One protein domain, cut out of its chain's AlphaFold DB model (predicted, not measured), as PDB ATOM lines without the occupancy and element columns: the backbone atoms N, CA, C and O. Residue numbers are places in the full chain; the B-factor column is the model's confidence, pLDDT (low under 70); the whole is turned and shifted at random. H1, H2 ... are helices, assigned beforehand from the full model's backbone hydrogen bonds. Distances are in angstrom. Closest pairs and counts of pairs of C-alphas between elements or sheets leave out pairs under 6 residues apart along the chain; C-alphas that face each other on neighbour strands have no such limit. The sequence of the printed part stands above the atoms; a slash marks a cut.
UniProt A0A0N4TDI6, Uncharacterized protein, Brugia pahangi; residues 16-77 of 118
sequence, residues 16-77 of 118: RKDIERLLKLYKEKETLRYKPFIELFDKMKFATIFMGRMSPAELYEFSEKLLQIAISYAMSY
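Overview. This is residues 16 to 77 of the 118 residues of an uncharacterized protein of Brugia pahangi (UniProt A0A0N4TDI6). One long helix, H3, forms an arm on one side, and two shorter helices, H1 and H2, pack on each other at a steep angle on the other side. A long stretch without a named element, residues 44 to 55, bridges H2 and H3, and H3 comes near the beginning of H1 but packs on neither helix. The printed part has 62 residues with three named helices in the order H1, H2, H3 and no named strand; the class is all helix. The whole is only just loose, close to compact, with a radius of gyration of the C-alphas of 13.1 A, and it spans 38 by 27 by 18 A.

Arrangement. H3, residues 56 to 75, is close to but not clearly touching H1, residues 16 to 27; their closest C-alphas, those of Arg 16 and Ile 69, are 7.0 A apart. The two run the same way at a steep tilt of 44 degrees. H1 touches H2, residues 34 to 43, with residues 22 to 26 alone, and the closest C-alphas, those of Tyr 26 and Phe 37, are 6.3 A apart. H1 and H2 run opposite ways at a steep tilt of 48 degrees. H2 and H3 are apart. In H1 and H2 every O i to N i+4 pair is within hydrogen-bond range; in H3 15 of 16 are.

Along the chain. H3 measures 28.5 A from C-alpha 56 at (184.786, 261.948, 238.443) to C-alpha 75 at (169.194, 250.033, 217.759). H1 measures 16.3 A and begins with C-alpha 16 at (179.653, 261.865, 217.341). H2 measures 14.2 A.

Size, cuts and confidence. The C-alphas farthest apart, those of Glu 30 and Ser 55, are 38.7 A apart. The printed part has no cut. The link from H1 to H2 is short, and residues 30 to 35, of which 34 and 35 belong to H2, stand free. The link from H2 to H3, 12 residues, is long. The mean pLDDT of the printed part is 91.7, and residues 76 to 77 are under 70.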
ATOM      1  N   ARG A  16     180.506 262.379 218.428       92.75
ATOM      2  CA  ARG A  16     179.653 261.865 217.341       92.75
ATOM      3  C   ARG A  16     180.403 261.822 216.005       92.75
ATOM      4  O   ARG A  16     180.358 260.807 215.322       92.75
ATOM      5  N   LYS A  17     181.116 262.898 215.659       94.00
ATOM      6  CA  LYS A  17     181.884 262.979 214.408       94.00
ATOM      7  C   LYS A  17     183.027 261.968 214.399       94.00
ATOM      8  O   LYS A  17     183.282 261.350 213.368       94.00
ATOM      9  N   ASP A  18     183.685 261.774 215.538       94.88
ATOM     10  CA  ASP A  18     184.764 260.796 215.667       94.88
ATOM     11  C   ASP A  18     184.245 259.360 215.519       94.88
ATOM     12  O   ASP A  18     184.824 258.582 214.760       94.88
ATOM     13  N   ILE A  19     183.117 259.026 216.159       94.38
ATOM     14  CA  ILE A  19     182.442 257.724 216.014       94.38
ATOM     15  C   ILE A  19     182.020 257.491 214.560       94.38
ATOM     16  O   ILE A  19     182.287 256.425 214.007       94.38
ATOM     17  N   GLU A  20     181.402 258.478 213.908       94.50
ATOM     18  CA  GLU A  20     180.989 258.381 212.501       94.50
ATOM     19  C   GLU A  20     182.186 258.175 211.573       94.50
ATOM     20  O   GLU A  20     182.121 257.373 210.638       94.50
ATOM     21  N   ARG A  21     183.305 258.849 211.852       96.12
ATOM     22  CA  ARG A  21     184.551 258.680 211.106       96.12
ATOM     23  C   ARG A  21     185.142 257.285 211.293       96.12
ATOM     24  O   ARG A  21     185.528 256.675 210.298       96.12
ATOM     25  N   LEU A  22     185.192 256.779 212.527       95.75
ATOM     26  CA  LEU A  22     185.648 255.417 212.820       95.75
ATOM     27  C   LEU A  22     184.773 254.388 212.094       95.75
ATOM     28  O   LEU A  22     185.292 253.516 211.401       95.75
ATOM     29  N   LEU A  23     183.448 254.532 212.190       93.75
ATOM     30  CA  LEU A  23     182.489 253.642 211.538       93.75
ATOM     31  C   LEU A  23     182.634 253.661 210.015       93.75
ATOM     32  O   LEU A  23     182.607 252.603 209.390       93.75
ATOM     33  N   LYS A  24     182.795 254.842 209.409       95.06
ATOM     34  CA  LYS A  24     183.004 254.981 207.963       95.06
ATOM     35  C   LYS A  24     184.269 254.245 207.516       95.06
ATOM     36  O   LYS A  24     184.193 253.400 206.631       95.06
ATOM     37  N   LEU A  25     185.400 254.523 208.165       96.44
ATOM     38  CA  LEU A  25     186.685 253.900 207.837       96.44
ATOM     39  C   LEU A  25     186.674 252.382 208.065       96.44
ATOM     40  O   LEU A  25     187.356 251.652 207.351       96.44
ATOM     41  N   TYR A  26     185.907 251.897 209.046       95.88
ATOM     42  CA  TYR A  26     185.745 250.464 209.271       95.88
ATOM     43  C   TYR A  26     184.868 249.806 208.198       95.88
ATOM     44  O   TYR A  26     185.212 248.736 207.709       95.88
ATOM     45  N   LYS A  27     183.778 250.456 207.765       93.00
ATOM     46  CA  LYS A  27     182.931 249.956 206.665       93.00
ATOM     47  C   LYS A  27     183.696 249.825 205.345       93.00
ATOM     48  O   LYS A  27     183.459 248.874 204.616       93.00
ATOM     49  N   GLU A  28     184.649 250.717 205.081       95.12
ATOM     50  CA  GLU A  28     185.552 250.641 203.918       95.12
ATOM     51  C   GLU A  28     186.488 249.413 203.944       95.12
ATOM     52  O   GLU A  28     187.139 249.121 202.947       95.12
ATOM     53  N   LYS A  29     186.582 248.683 205.067       92.25
ATOM     54  CA  LYS A  29     187.319 247.411 205.153       92.25
ATOM     55  C   LYS A  29     186.510 246.200 204.692       92.25
ATOM     56  O   LYS A  29     187.085 245.118 204.642       92.25
ATOM     57  N   GLU A  30     185.209 246.369 204.433       92.38
ATOM     58  CA  GLU A  30     184.303 245.316 203.944       92.38
ATOM     59  C   GLU A  30     184.396 244.014 204.762       92.38
ATOM     60  O   GLU A  30     184.371 242.902 204.247       92.38
ATOM     61  N   THR A  31     184.541 244.150 206.084       90.25
ATOM     62  CA  THR A  31     184.748 243.025 206.998       90.25
ATOM     63  C   THR A  31     184.029 243.244 208.320       90.25
ATOM     64  O   THR A  31     183.860 244.371 208.783       90.25
ATOM     65  N   LEU A  32     183.627 242.143 208.953       89.88
ATOM     66  CA  LEU A  32     183.083 242.127 210.313       89.88
ATOM     67  C   LEU A  32     184.118 241.657 211.348       89.88
ATOM     68  O   LEU A  32     183.785 241.459 212.516       89.88
ATOM     69  N   ARG A  33     185.375 241.457 210.936       92.56
ATOM     70  CA  ARG A  33     186.434 240.932 211.803       92.56
ATOM     71  C   ARG A  33     186.921 241.981 212.800       92.56
ATOM     72  O   ARG A  33     187.203 243.124 212.456       92.56
ATOM     73  N   TYR A  34     187.164 241.534 214.029       93.69
ATOM     74  CA  TYR A  34     187.665 242.390 215.105       93.69
ATOM     75  C   TYR A  34     189.084 242.937 214.860       93.69
ATOM     76  O   TYR A  34     189.374 244.077 215.208       93.69
ATOM     77  N   LYS A  35     189.976 242.160 214.231       96.56
ATOM     78  CA  LYS A  35     191.377 242.572 214.037       96.56
ATOM     79  C   LYS A  35     191.523 243.865 213.196       96.56
ATOM     80  O   LYS A  35     192.162 244.800 213.670       96.56
ATOM     81  N   PRO A  36     190.882 243.996 212.021       96.44
ATOM     82  CA  PRO A  36     190.861 245.264 211.284       96.44
ATOM     83  C   PRO A  36     190.246 246.435 212.062       96.44
ATOM     84  O   PRO A  36     190.665 247.579 211.882       96.44
ATOM     85  N   PHE A  37     189.261 246.163 212.927       96.62
ATOM     86  CA  PHE A  37     188.673 247.184 213.793       96.62
ATOM     87  C   PHE A  37     189.688 247.708 214.812       96.62
ATOM     88  O   PHE A  37     189.866 248.922 214.902       96.62
ATOM     89  N   ILE A  38     190.373 246.826 215.551       97.56
ATOM     90  CA  ILE A  38     191.306 247.259 216.601       97.56
ATOM     91  C   ILE A  38     192.523 247.987 216.014       97.56
ATOM     92  O   ILE A  38     192.922 249.025 216.529       97.56
ATOM     93  N   GLU A  39     193.028 247.542 214.858       97.56
ATOM     94  CA  GLU A  39     194.107 248.237 214.139       97.56
ATOM     95  C   GLU A  39     193.707 249.669 213.746       97.56
ATOM     96  O   GLU A  39     194.500 250.610 213.852       97.56
ATOM     97  N   LEU A  40     192.462 249.860 213.301       97.62
ATOM     98  CA  LEU A  40     191.929 251.177 212.967       97.62
ATOM     99  C   LEU A  40     191.690 252.037 214.218       97.62
ATOM    100  O   LEU A  40     192.017 253.226 214.210       97.62
ATOM    101  N   PHE A  41     191.145 251.441 215.278       97.62
ATOM    102  CA  PHE A  41     190.901 252.087 216.567       97.62
ATOM    103  C   PHE A  41     192.199 252.655 217.157       97.62
ATOM    104  O   PHE A  41     192.254 253.836 217.520       97.62
ATOM    105  N   ASP A  42     193.265 251.852 217.158       98.00
ATOM    106  CA  ASP A  42     194.590 252.245 217.639       98.00
ATOM    107  C   ASP A  42     195.220 253.314 216.746       98.00
ATOM    108  O   ASP A  42     195.724 254.327 217.239       98.00
ATOM    109  N   LYS A  43     195.122 253.162 215.417       97.44
ATOM    110  CA  LYS A  43     195.616 254.161 214.454       97.44
ATOM    111  C   LYS A  43     194.962 255.529 214.649       97.44
ATOM    112  O   LYS A  43     195.621 256.556 214.485       97.44
ATOM    113  N   MET A  44     193.675 255.556 214.989       96.62
ATOM    114  CA  MET A  44     192.935 256.785 215.283       96.62
ATOM    115  C   MET A  44     193.171 257.313 216.701       96.62
ATOM    116  O   MET A  44     192.696 258.403 217.008       96.62
ATOM    117  N   LYS A  45     193.896 256.570 217.551       95.69
ATOM    118  CA  LYS A  45     194.042 256.843 218.988       95.69
ATOM    119  C   LYS A  45     192.681 257.019 219.661       95.69
ATOM    120  O   LYS A  45     192.488 257.898 220.492       95.69
ATOM    121  N   PHE A  46     191.711 256.189 219.289       95.69
ATOM    122  CA  PHE A  46     190.320 256.396 219.685       95.69
ATOM    123  C   PHE A  46     190.090 256.244 221.199       95.69
ATOM    124  O   PHE A  46     189.159 256.829 221.745       95.69
ATOM    125  N   ALA A  47     190.988 255.553 221.910       93.12
ATOM    126  CA  ALA A  47     191.011 255.528 223.374       93.12
ATOM    127  C   ALA A  47     191.111 256.932 224.007       93.12
ATOM    128  O   ALA A  47     190.720 257.106 225.156       93.12
ATOM    129  N   THR A  48     191.599 257.937 223.269       93.19
ATOM    130  CA  THR A  48     191.720 259.332 223.718       93.19
ATOM    131  C   THR A  48     190.648 260.243 223.111       93.19
ATOM    132  O   THR A  48     190.905 261.420 222.882       93.19
ATOM    133  N   ILE A  49     189.459 259.713 222.805       93.19
ATOM    134  CA  ILE A  49     188.311 260.487 222.286       93.19
ATOM    135  C   ILE A  49     187.785 261.537 223.288       93.19
ATOM    136  O   ILE A  49     187.065 262.461 222.920       93.19
ATOM    137  N   PHE A  50     188.128 261.405 224.568       90.94
ATOM    138  CA  PHE A  50     187.757 262.354 225.613       90.94
ATOM    139  C   PHE A  50     188.704 263.562 225.656       90.94
ATOM    140  O   PHE A  50     189.880 263.482 225.295       90.94
ATOM    141  N   MET A  51     188.207 264.697 226.152       84.50
ATOM    142  CA  MET A  51     188.994 265.926 226.239       84.50
ATOM    143  C   MET A  51     189.718 266.044 227.586       84.50
ATOM    144  O   MET A  51     189.114 266.374 228.601       84.50
ATOM    145  N   GLY A  52     191.039 265.847 227.577       85.56
ATOM    146  CA  GLY A  52     191.905 266.176 228.712       85.56
ATOM    147  C   GLY A  52     191.609 265.375 229.985       85.56
ATOM    148  O   GLY A  52     191.262 264.200 229.929       85.56
ATOM    149  N   ARG A  53     191.811 265.992 231.155       87.75
ATOM    150  CA  ARG A  53     191.506 265.359 232.445       87.75
ATOM    151  C   ARG A  53     190.064 265.658 232.827       87.75
ATOM    152  O   ARG A  53     189.705 266.824 232.932       87.75
ATOM    153  N   MET A  54     189.297 264.609 233.085       90.56
ATOM    154  CA  MET A  54     187.936 264.704 233.602       90.56
ATOM    155  C   MET A  54     187.943 264.516 235.117       90.56
ATOM    156  O   MET A  54     188.624 263.633 235.644       90.56
ATOM    157  N   SER A  55     187.169 265.333 235.821       93.06
ATOM    158  CA  SER A  55     186.736 265.027 237.183       93.06
ATOM    159  C   SER A  55     185.867 263.758 237.194       93.06
ATOM    160  O   SER A  55     185.323 263.372 236.157       93.06
ATOM    161  N   PRO A  56     185.672 263.106 238.356       94.50
ATOM    162  CA  PRO A  56     184.786 261.948 238.443       94.50
ATOM    163  C   PRO A  56     183.375 262.223 237.902       94.50
ATOM    164  O   PRO A  56     182.839 261.405 237.163       94.50
ATOM    165  N   ALA A  57     182.797 263.393 238.200       93.31
ATOM    166  CA  ALA A  57     181.472 263.777 237.713       93.31
ATOM    167  C   ALA A  57     181.423 263.898 236.180       93.31
ATOM    168  O   ALA A  57     180.522 263.349 235.547       93.31
ATOM    169  N   GLU A  58     182.423 264.550 235.580       92.62
ATOM    170  CA  GLU A  58     182.536 264.665 234.121       92.62
ATOM    171  C   GLU A  58     182.738 263.301 233.462       92.62
ATOM    172  O   GLU A  58     182.185 263.060 232.395       92.62
ATOM    173  N   LEU A  59     183.482 262.392 234.098       92.75
ATOM    174  CA  LEU A  59     183.689 261.041 233.587       92.75
ATOM    175  C   LEU A  59     182.381 260.237 233.555       92.75
ATOM    176  O   LEU A  59     182.126 259.540 232.568       92.75
ATOM    177  N   TYR A  60     181.548 260.336 234.597       94.94
ATOM    178  CA  TYR A  60     180.229 259.695 234.619       94.94
ATOM    179  C   TYR A  60     179.319 260.262 233.528       94.94
ATOM    180  O   TYR A  60     178.775 259.496 232.732       94.94
ATOM    181  N   GLU A  61     179.218 261.590 233.437       93.94
ATOM    182  CA  GLU A  61     178.409 262.265 232.416       93.94
ATOM    183  C   GLU A  61     178.879 261.910 230.999       93.94
ATOM    184  O   GLU A  61     178.075 261.603 230.116       93.94
ATOM    185  N   PHE A  62     180.192 261.931 230.778       94.50
ATOM    186  CA  PHE A  62     180.802 261.562 229.511       94.50
ATOM    187  C   PHE A  62     180.471 260.120 229.134       94.50
ATOM    188  O   PHE A  62     180.017 259.875 228.016       94.50
ATOM    189  N   SER A  63     180.657 259.177 230.060       93.62
ATOM    190  CA  SER A  63     180.415 257.753 229.814       93.62
ATOM    191  C   SER A  63     178.947 257.480 229.492       93.62
ATOM    192  O   SER A  63     178.652 256.786 228.520       93.62
ATOM    193  N   GLU A  64     178.022 258.074 230.250       95.12
ATOM    194  CA  GLU A  64     176.583 257.949 230.007       95.12
ATOM    195  C   GLU A  64     176.209 258.473 228.615       95.12
ATOM    196  O   GLU A  64     175.592 257.763 227.816       95.12
ATOM    197  N   LYS A  65     176.637 259.693 228.278       93.75
ATOM    198  CA  LYS A  65     176.334 260.308 226.981       93.75
ATOM    199  C   LYS A  65     176.993 259.564 225.821       93.75
ATOM    200  O   LYS A  65     176.383 259.430 224.761       93.75
ATOM    201  N   LEU A  66     178.214 259.061 225.995       93.75
ATOM    202  CA  LEU A  66     178.904 258.269 224.977       93.75
ATOM    203  C   LEU A  66     178.165 256.951 224.706       93.75
ATOM    204  O   LEU A  66     177.972 256.592 223.544       93.75
ATOM    205  N   LEU A  67     177.686 256.271 225.751       92.88
ATOM    206  CA  LEU A  67     176.869 255.060 225.626       92.88
ATOM    207  C   LEU A  67     175.530 255.339 224.935       92.88
ATOM    208  O   LEU A  67     175.135 254.576 224.054       92.88
ATOM    209  N   GLN A  68     174.860 256.447 225.259       92.88
ATOM    210  CA  GLN A  68     173.637 256.871 224.562       92.88
ATOM    211  C   GLN A  68     173.886 257.124 223.068       92.88
ATOM    212  O   GLN A  68     173.066 256.763 222.224       92.88
ATOM    213  N   ILE A  69     175.035 257.704 222.705       90.75
ATOM    214  CA  ILE A  69     175.417 257.851 221.296       90.75
ATOM    215  C   ILE A  69     175.635 256.470 220.671       90.75
ATOM    216  O   ILE A  69     175.070 256.191 219.615       90.75
ATOM    217  N   ALA A  70     176.394 255.584 221.317       88.88
ATOM    218  CA  ALA A  70     176.683 254.247 220.802       88.88
ATOM    219  C   ALA A  70     175.412 253.403 220.591       88.88
ATOM    220  O   ALA A  70     175.264 252.768 219.545       88.88
ATOM    221  N   ILE A  71     174.454 253.443 221.526       89.06
ATOM    222  CA  ILE A  71     173.212 252.657 221.436       89.06
ATOM    223  C   ILE A  71     172.362 253.065 220.231       89.06
ATOM    224  O   ILE A  71     171.682 252.220 219.646       89.06
ATOM    225  N   SER A  72     172.449 254.331 219.804       87.75
ATOM    226  CA  SER A  72     171.750 254.808 218.607       87.75
ATOM    227  C   SER A  72     172.202 254.072 217.339       87.75
ATOM    228  O   SER A  72     171.376 253.835 216.464       87.75
ATOM    229  N   TYR A  73     173.458 253.611 217.283       83.50
ATOM    230  CA  TYR A  73     173.981 252.781 216.190       83.50
ATOM    231  C   TYR A  73     173.673 251.291 216.358       83.50
ATOM    232  O   TYR A  73     173.703 250.561 215.377       83.50
ATOM    233  N   ALA A  74     173.386 250.807 217.566       81.31
ATOM    234  CA  ALA A  74     172.989 249.414 217.777       81.31
ATOM    235  C   ALA A  74     171.501 249.194 217.456       81.31
ATOM    236  O   ALA A  74     171.127 248.179 216.866       81.31
ATOM    237  N   MET A  75     170.654 250.160 217.819       74.38
ATOM    238  CA  MET A  75     169.194 250.033 217.759       74.38
ATOM    239  C   MET A  75     168.580 250.525 216.442       74.38
ATOM    240  O   MET A  75     167.472 250.113 216.105       74.38
ATOM    241  N   SER A  76     169.286 251.343 215.652       59.34
ATOM    242  CA  SER A  76     168.813 251.783 214.327       59.34
ATOM    243  C   SER A  76     168.843 250.680 213.258       59.34
ATOM    244  O   SER A  76     168.251 250.839 212.198       59.34
ATOM    245  N   TYR A  77     169.529 249.560 213.509       51.97
ATOM    246  CA  TYR A  77     169.772 248.479 212.541       51.97
ATOM    247  C   TYR A  77     168.721 247.355 212.556       51.97
ATOM    248  O   TYR A  77     168.996 246.247 212.091       51.97
TER     249      TYR A  77